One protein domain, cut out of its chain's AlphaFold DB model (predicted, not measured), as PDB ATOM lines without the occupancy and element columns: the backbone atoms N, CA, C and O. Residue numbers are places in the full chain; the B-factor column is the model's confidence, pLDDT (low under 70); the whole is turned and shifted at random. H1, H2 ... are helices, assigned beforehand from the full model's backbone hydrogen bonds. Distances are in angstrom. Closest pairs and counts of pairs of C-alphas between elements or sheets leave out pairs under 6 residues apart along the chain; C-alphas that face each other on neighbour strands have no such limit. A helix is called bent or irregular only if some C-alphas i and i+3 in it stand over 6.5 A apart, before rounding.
ATOM      1  N   ALA A   2     -24.844  15.780 -49.276       37.94
ATOM      2  CA  ALA A   2     -24.572  17.181 -49.661       37.94
ATOM      3  C   ALA A   2     -24.796  18.230 -48.544       37.94
ATOM      4  O   ALA A   2     -24.101  19.240 -48.474       37.94
ATOM      5  N   HIS A   3     -25.756  18.007 -47.638       43.94
ATOM      6  CA  HIS A   3     -25.964  18.885 -46.481       43.94
ATOM      7  C   HIS A   3     -24.823  18.788 -45.452       43.94
ATOM      8  O   HIS A   3     -24.324  19.808 -44.988       43.94
ATOM      9  N   LEU A   4     -24.371  17.568 -45.154       54.75
ATOM     10  CA  LEU A   4     -23.266  17.293 -44.230       54.75
ATOM     11  C   LEU A   4     -21.930  17.816 -44.778       54.75
ATOM     12  O   LEU A   4     -21.104  18.306 -44.014       54.75
ATOM     13  N   GLU A   5     -21.756  17.783 -46.101       56.84
ATOM     14  CA  GLU A   5     -20.615  18.377 -46.803       56.84
ATOM     15  C   GLU A   5     -20.578  19.904 -46.648       56.84
ATOM     16  O   GLU A   5     -19.559  20.453 -46.237       56.84
ATOM     17  N   ARG A   6     -21.712  20.592 -46.864       59.72
ATOM     18  CA  ARG A   6     -21.826  22.049 -46.639       59.72
ATOM     19  C   ARG A   6     -21.545  22.460 -45.194       59.72
ATOM     20  O   ARG A   6     -21.050  23.557 -44.962       59.72
ATOM     21  N   LEU A   7     -21.876  21.601 -44.230       60.91
ATOM     22  CA  LEU A   7     -21.588  21.822 -42.810       60.91
ATOM     23  C   LEU A   7     -20.137  21.473 -42.428       60.91
ATOM     24  O   LEU A   7     -19.751  21.666 -41.276       60.91
ATOM     25  N   GLY A   8     -19.335  20.959 -43.368       63.38
ATOM     26  CA  GLY A   8     -17.958  20.538 -43.128       63.38
ATOM     27  C   GLY A   8     -17.846  19.325 -42.204       63.38
ATOM     28  O   GLY A   8     -16.839  19.197 -41.517       63.38
ATOM     29  N   LEU A   9     -18.876  18.475 -42.144       68.00
ATOM     30  CA  LEU A   9     -18.958  17.304 -41.262       68.00
ATOM     31  C   LEU A   9     -18.510  15.997 -41.941       68.00
ATOM     32  O   LEU A   9     -18.641  14.936 -41.337       68.00
ATOM     33  N   LEU A  10     -18.010  16.045 -43.180       64.69
ATOM     34  CA  LEU A  10     -17.516  14.880 -43.925       64.69
ATOM     35  C   LEU A  10     -15.994  14.935 -44.085       64.69
ATOM     36  O   LEU A  10     -15.465  15.997 -44.407       64.69
ATOM     37  N   ARG A  11     -15.309  13.788 -43.937       61.31
ATOM     38  CA  ARG A  11     -13.834  13.716 -44.080       61.31
ATOM     39  C   ARG A  11     -13.301  12.836 -45.206       61.31
ATOM     40  O   ARG A  11     -12.139  12.975 -45.571       61.31
ATOM     41  N   LEU A  12     -14.084  11.892 -45.727       53.25
ATOM     42  CA  LEU A  12     -13.563  10.849 -46.622       53.25
ATOM     43  C   LEU A  12     -14.089  11.011 -48.053       53.25
ATOM     44  O   LEU A  12     -15.248  11.395 -48.210       53.25
ATOM     45  N   PRO A  13     -13.323  10.604 -49.088       50.38
ATOM     46  CA  PRO A  13     -13.828  10.482 -50.462       50.38
ATOM     47  C   PRO A  13     -15.093   9.605 -50.569       50.38
ATOM     48  O   PRO A  13     -15.850   9.727 -51.523       50.38
ATOM     49  N   ALA A  14     -15.329   8.745 -49.565       52.19
ATOM     50  CA  ALA A  14     -16.501   7.883 -49.417       52.19
ATOM     51  C   ALA A  14     -17.590   8.420 -48.457       52.19
ATOM     52  O   ALA A  14     -18.588   7.739 -48.240       52.19
ATOM     53  N   GLY A  15     -17.435   9.613 -47.866       55.03
ATOM     54  CA  GLY A  15     -18.535  10.269 -47.151       55.03
ATOM     55  C   GLY A  15     -18.791   9.886 -45.682       55.03
ATOM     56  O   GLY A  15     -19.930   9.963 -45.232       55.03
ATOM     57  N   GLY A  16     -17.770   9.503 -44.910       61.34
ATOM     58  CA  GLY A  16     -17.913   9.277 -43.458       61.34
ATOM     59  C   GLY A  16     -18.071  10.573 -42.635       61.34
ATOM     60  O   GLY A  16     -17.458  11.589 -42.973       61.34
ATOM     61  N   LEU A  17     -18.864  10.518 -41.552       68.00
ATOM     62  CA  LEU A  17     -19.137  11.617 -40.604       68.00
ATOM     63  C   LEU A  17     -17.963  11.892 -39.635       68.00
ATOM     64  O   LEU A  17     -17.414  10.970 -39.036       68.00
ATOM     65  N   GLU A  18     -17.630  13.166 -39.393       72.38
ATOM     66  CA  GLU A  18     -16.680  13.608 -38.354       72.38
ATOM     67  C   GLU A  18     -17.363  13.746 -36.983       72.38
ATOM     68  O   GLU A  18     -17.653  14.853 -36.519       72.38
ATOM     69  N   GLY A  19     -17.592  12.620 -36.300       68.81
ATOM     70  CA  GLY A  19     -18.279  12.575 -34.998       68.81
ATOM     71  C   GLY A  19     -17.741  13.557 -33.941       68.81
ATOM     72  O   GLY A  19     -18.521  14.140 -33.190       68.81
ATOM     73  N   ALA A  20     -16.428  13.814 -33.936       76.00
ATOM     74  CA  ALA A  20     -15.767  14.732 -33.002       76.00
ATOM     75  C   ALA A  20     -16.126  16.220 -33.195       76.00
ATOM     76  O   ALA A  20     -15.869  17.029 -32.309       76.00
ATOM     77  N   ARG A  21     -16.715  16.613 -34.334       83.25
ATOM     78  CA  ARG A  21     -17.122  18.009 -34.592       83.25
ATOM     79  C   ARG A  21     -18.605  18.266 -34.369       83.25
ATOM     80  O   ARG A  21     -19.000  19.426 -34.277       83.25
ATOM     81  N   ILE A  22     -19.412  17.213 -34.255       85.75
ATOM     82  CA  ILE A  22     -20.869  17.325 -34.149       85.75
ATOM     83  C   ILE A  22     -21.264  17.977 -32.821       85.75
ATOM     84  O   ILE A  22     -21.907  19.025 -32.828       85.75
ATOM     85  N   MET A  23     -20.834  17.416 -31.688       88.88
ATOM     86  CA  MET A  23     -21.206  17.945 -30.371       88.88
ATOM     87  C   MET A  23     -20.682  19.372 -30.120       88.88
ATOM     88  O   MET A  23     -21.479  20.215 -29.700       88.88
ATOM     89  N   PRO A  24     -19.417  19.719 -30.448       89.25
ATOM     90  CA  PRO A  24     -18.955  21.107 -30.381       89.25
ATOM     91  C   PRO A  24     -19.781  22.067 -31.243       89.25
ATOM     92  O   PRO A  24     -20.105  23.165 -30.791       89.25
ATOM     93  N   ARG A  25     -20.172  21.657 -32.460       89.06
ATOM     94  CA  ARG A  25     -21.007  22.485 -33.337       89.06
ATOM     95  C   ARG A  25     -22.403  22.710 -32.758       89.06
ATOM     96  O   ARG A  25     -22.904  23.828 -32.831       89.06
ATOM     97  N   ILE A  26     -23.018  21.684 -32.169       89.56
ATOM     98  CA  ILE A  26     -24.314  21.818 -31.486       89.56
ATOM     99  C   ILE A  26     -24.194  22.803 -30.316       89.56
ATOM    100  O   ILE A  26     -25.004  23.723 -30.218       89.56
ATOM    101  N   ARG A  27     -23.163  22.674 -29.468       90.25
ATOM    102  CA  ARG A  27     -22.931  23.601 -28.344       90.25
ATOM    103  C   ARG A  27     -22.734  25.046 -28.801       90.25
ATOM    104  O   ARG A  27     -23.256  25.957 -28.167       90.25
ATOM    105  N   ASP A  28     -22.017  25.255 -29.901       91.81
ATOM    106  CA  ASP A  28     -21.824  26.576 -30.508       91.81
ATOM    107  C   ASP A  28     -23.147  27.200 -30.985       91.81
ATOM    108  O   ASP A  28     -23.422  28.366 -30.696       91.81
ATOM    109  N   ILE A  29     -24.006  26.407 -31.639       92.19
ATOM    110  CA  ILE A  29     -25.352  26.841 -32.049       92.19
ATOM    111  C   ILE A  29     -26.199  27.199 -30.826       92.19
ATOM    112  O   ILE A  29     -26.808  28.265 -30.819       92.19
ATOM    113  N   VAL A  30     -26.212  26.353 -29.791       89.88
ATOM    114  CA  VAL A  30     -26.956  26.615 -28.547       89.88
ATOM    115  C   VAL A  30     -26.475  27.918 -27.912       89.88
ATOM    116  O   VAL A  30     -27.286  28.802 -27.665       89.88
ATOM    117  N   ARG A  31     -25.162  28.087 -27.719       89.88
ATOM    118  CA  ARG A  31     -24.594  29.324 -27.167       89.88
ATOM    119  C   ARG A  31     -25.059  30.553 -27.950       89.88
ATOM    120  O   ARG A  31     -25.544  31.495 -27.340       89.88
ATOM    121  N   THR A  32     -24.941  30.507 -29.277       92.81
ATOM    122  CA  THR A  32     -25.311  31.621 -30.164       92.81
ATOM    123  C   THR A  32     -26.813  31.923 -30.102       92.81
ATOM    124  O   THR A  32     -27.221  33.080 -30.075       92.81
ATOM    125  N   ALA A  33     -27.658  30.888 -30.059       90.38
ATOM    126  CA  ALA A  33     -29.109  31.047 -30.015       90.38
ATOM    127  C   ALA A  33     -29.591  31.748 -28.732       90.38
ATOM    128  O   ALA A  33     -30.530  32.539 -28.799       90.38
ATOM    129  N   TYR A  34     -28.922  31.500 -27.600       88.69
ATOM    130  CA  TYR A  34     -29.277  32.039 -26.281       88.69
ATOM    131  C   TYR A  34     -28.519  33.325 -25.895       88.69
ATOM    132  O   TYR A  34     -28.679  33.813 -24.779       88.69
ATOM    133  N   GLU A  35     -27.734  33.941 -26.790       89.75
ATOM    134  CA  GLU A  35     -27.014  35.202 -26.496       89.75
ATOM    135  C   GLU A  35     -27.946  36.339 -26.043       89.75
ATOM    136  O   GLU A  35     -27.569  37.196 -25.245       89.75
ATOM    137  N   LYS A  36     -29.187  36.346 -26.539       87.00
ATOM    138  CA  LYS A  36     -30.197  37.348 -26.171       87.00
ATOM    139  C   LYS A  36     -30.800  37.119 -24.785       87.00
ATOM    140  O   LYS A  36     -31.379  38.052 -24.237       87.00
ATOM    141  N   ASP A  37     -30.626  35.926 -24.227       88.62
ATOM    142  CA  ASP A  37     -31.173  35.515 -22.931       88.62
ATOM    143  C   ASP A  37     -30.121  35.589 -21.810       88.62
ATOM    144  O   ASP A  37     -30.342  35.110 -20.696       88.62
ATOM    145  N   LEU A  38     -28.964  36.202 -22.086       91.12
ATOM    146  CA  LEU A  38     -27.926  36.448 -21.090       91.12
ATOM    147  C   LEU A  38     -28.369  37.503 -20.051       91.12
ATOM    148  O   LEU A  38     -29.078  38.454 -20.415       91.12
ATOM    149  N   PRO A  39     -27.935  37.388 -18.777       92.56
ATOM    150  CA  PRO A  39     -28.302  38.315 -17.702       92.56
ATOM    151  C   PRO A  39     -28.141  39.799 -18.060       92.56
ATOM    152  O   PRO A  39     -29.042  40.598 -17.803       92.56
ATOM    153  N   GLU A  40     -27.053  40.158 -18.738       92.88
ATOM    154  CA  GLU A  40     -26.707  41.536 -19.099       92.88
ATOM    155  C   GLU A  40     -27.751  42.167 -20.039       92.88
ATOM    156  O   GLU A  40     -27.981  43.383 -20.027       92.88
ATOM    157  N   THR A  41     -28.421  41.347 -20.858       93.50
ATOM    158  CA  THR A  41     -29.481  41.806 -21.765       93.50
ATOM    159  C   THR A  41     -30.734  42.213 -20.990       93.50
ATOM    160  O   THR A  41     -31.364  43.219 -21.332       93.50
ATOM    161  N   PHE A  42     -31.067  41.491 -19.917       94.19
ATOM    162  CA  PHE A  42     -32.186  41.818 -19.029       94.19
ATOM    163  C   PHE A  42     -31.869  43.010 -18.113       94.19
ATOM    164  O   PHE A  42     -32.717  43.884 -17.910       94.19
ATOM    165  N   GLU A  43     -30.636  43.112 -17.623       95.94
ATOM    166  CA  GLU A  43     -30.197  44.238 -16.789       95.94
ATOM    167  C   GLU A  43     -30.276  45.575 -17.532       95.94
ATOM    168  O   GLU A  43     -30.752  46.571 -16.981       95.94
ATOM    169  N   ARG A  44     -29.930  45.592 -18.826       95.06
ATOM    170  CA  ARG A  44     -30.066  46.773 -19.697       95.06
ATOM    171  C   ARG A  44     -31.489  47.321 -19.814       95.06
ATOM    172  O   ARG A  44     -31.648  48.495 -20.143       95.06
ATOM    173  N   ILE A  45     -32.513  46.497 -19.586       95.38
ATOM    174  CA  ILE A  45     -33.924  46.920 -19.605       95.38
ATOM    175  C   ILE A  45     -34.499  47.121 -18.194       95.38
ATOM    176  O   ILE A  45     -35.707  47.279 -18.036       95.38
ATOM    177  N   GLY A  46     -33.637  47.151 -17.171       95.88
ATOM    178  CA  GLY A  46     -34.002  47.460 -15.789       95.88
ATOM    179  C   GLY A  46     -34.437  46.255 -14.951       95.88
ATOM    180  O   GLY A  46     -35.006  46.447 -13.876       95.88
ATOM    181  N   ILE A  47     -34.191  45.024 -15.410       95.81
ATOM    182  CA  ILE A  47     -34.468  43.808 -14.636       95.81
ATOM    183  C   ILE A  47     -33.209  43.423 -13.860       95.81
ATOM    184  O   ILE A  47     -32.194  43.072 -14.449       95.81
ATOM    185  N   ARG A  48     -33.277  43.451 -12.526       95.19
ATOM    186  CA  ARG A  48     -32.185  42.975 -11.669       95.19
ATOM    187  C   ARG A  48     -32.140  41.445 -11.677       95.19
ATOM    188  O   ARG A  48     -33.120  40.813 -11.279       95.19
ATOM    189  N   ILE A  49     -30.999  40.872 -12.051       94.94
ATOM    190  CA  ILE A  49     -30.753  39.428 -11.989       94.94
ATOM    191  C   ILE A  49     -29.978  39.102 -10.708       94.94
ATOM    192  O   ILE A  49     -29.002  39.765 -10.371       94.94
ATOM    193  N   VAL A  50     -30.432  38.092  -9.965       95.06
ATOM    194  CA  VAL A  50     -29.759  37.598  -8.754       95.06
ATOM    195  C   VAL A  50     -29.459  36.114  -8.964       95.06
ATOM    196  O   VAL A  50     -30.391  35.309  -8.909       95.06
TER     197      VAL A  50
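What this domain is: This is residues 2 to 50 of the 807 residues of the protein "Dihydrolipoyl dehydrogenase" of Syntrophaceae bacterium PtaB.Bin038 (UniProt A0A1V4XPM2). An extended, rod-like piece of chain, in which one helix, H2, runs roughly along the middle of the length, a wide loop with the short helix H1 lies at one end, and the short helix H3 with a hooked tail, residues 44 to 50, lies at the other. The three helices are strung out one after another and do not gather into a bundle. The printed part has 49 residues with three named helices, in the order H1, H2, H3, and no named strand; the class is all helix. It is extended, with a radius of gyration of the C-alphas of 17.6 A, and its C-alphas span 55 by 18 by 8 A.

How they stand to each other: H1, residues 2 to 6, touches no helix. A long link of 12 residues, 7 to 18, joins it to H2, residues 19 to 33; H1 and H2 are apart, with no C-alpha of the one within 8 A of the other. A tight link of 5 residues joins H2 to H3, residues 39 to 43, and these two are apart as well. H1 and H3 are also apart. Residues 26 to 37, of which 26 to 33 belong to H2, stand free, and so do residues 41 to 46, of which 41 to 43 belong to H3. Every O i to N i+4 pair is within hydrogen-bond range in H1 and H3; in H2 9 of 11 are.

Where its parts are: H1 begins at C-alpha 2, at (-24.572, 17.181, -49.661), and ends at Arg 6. H2 begins at C-alpha 19, at (-18.279, 12.575, -34.998), and ends at Ala 33, 22.0 A from first to last C-alpha. H2 is irregular, but only just: C-alphas 20 and 23 are 6.8 A apart. H3 measures 6.3 A from first to last C-alpha and ends at C-alpha 43, at (-30.197, 44.238, -16.789).

The domain as a whole: The two C-alphas farthest apart, those of Ala 14 and Gly 46, are 54.8 A from each other, and the first and last printed C-alphas, those of Ala 2 and Val 50, are 46.0 A apart. The printed part has no cut. The link from H1 to H2 is long; its C-alphas lie 12 to 27 A from the mean of the C-alphas. The mean pLDDT of the printed part is 79.0. Residues 2 to 17 and residue 19 are under 70, and the mean is 51 in H1, 87 in H2 and 94 in H3.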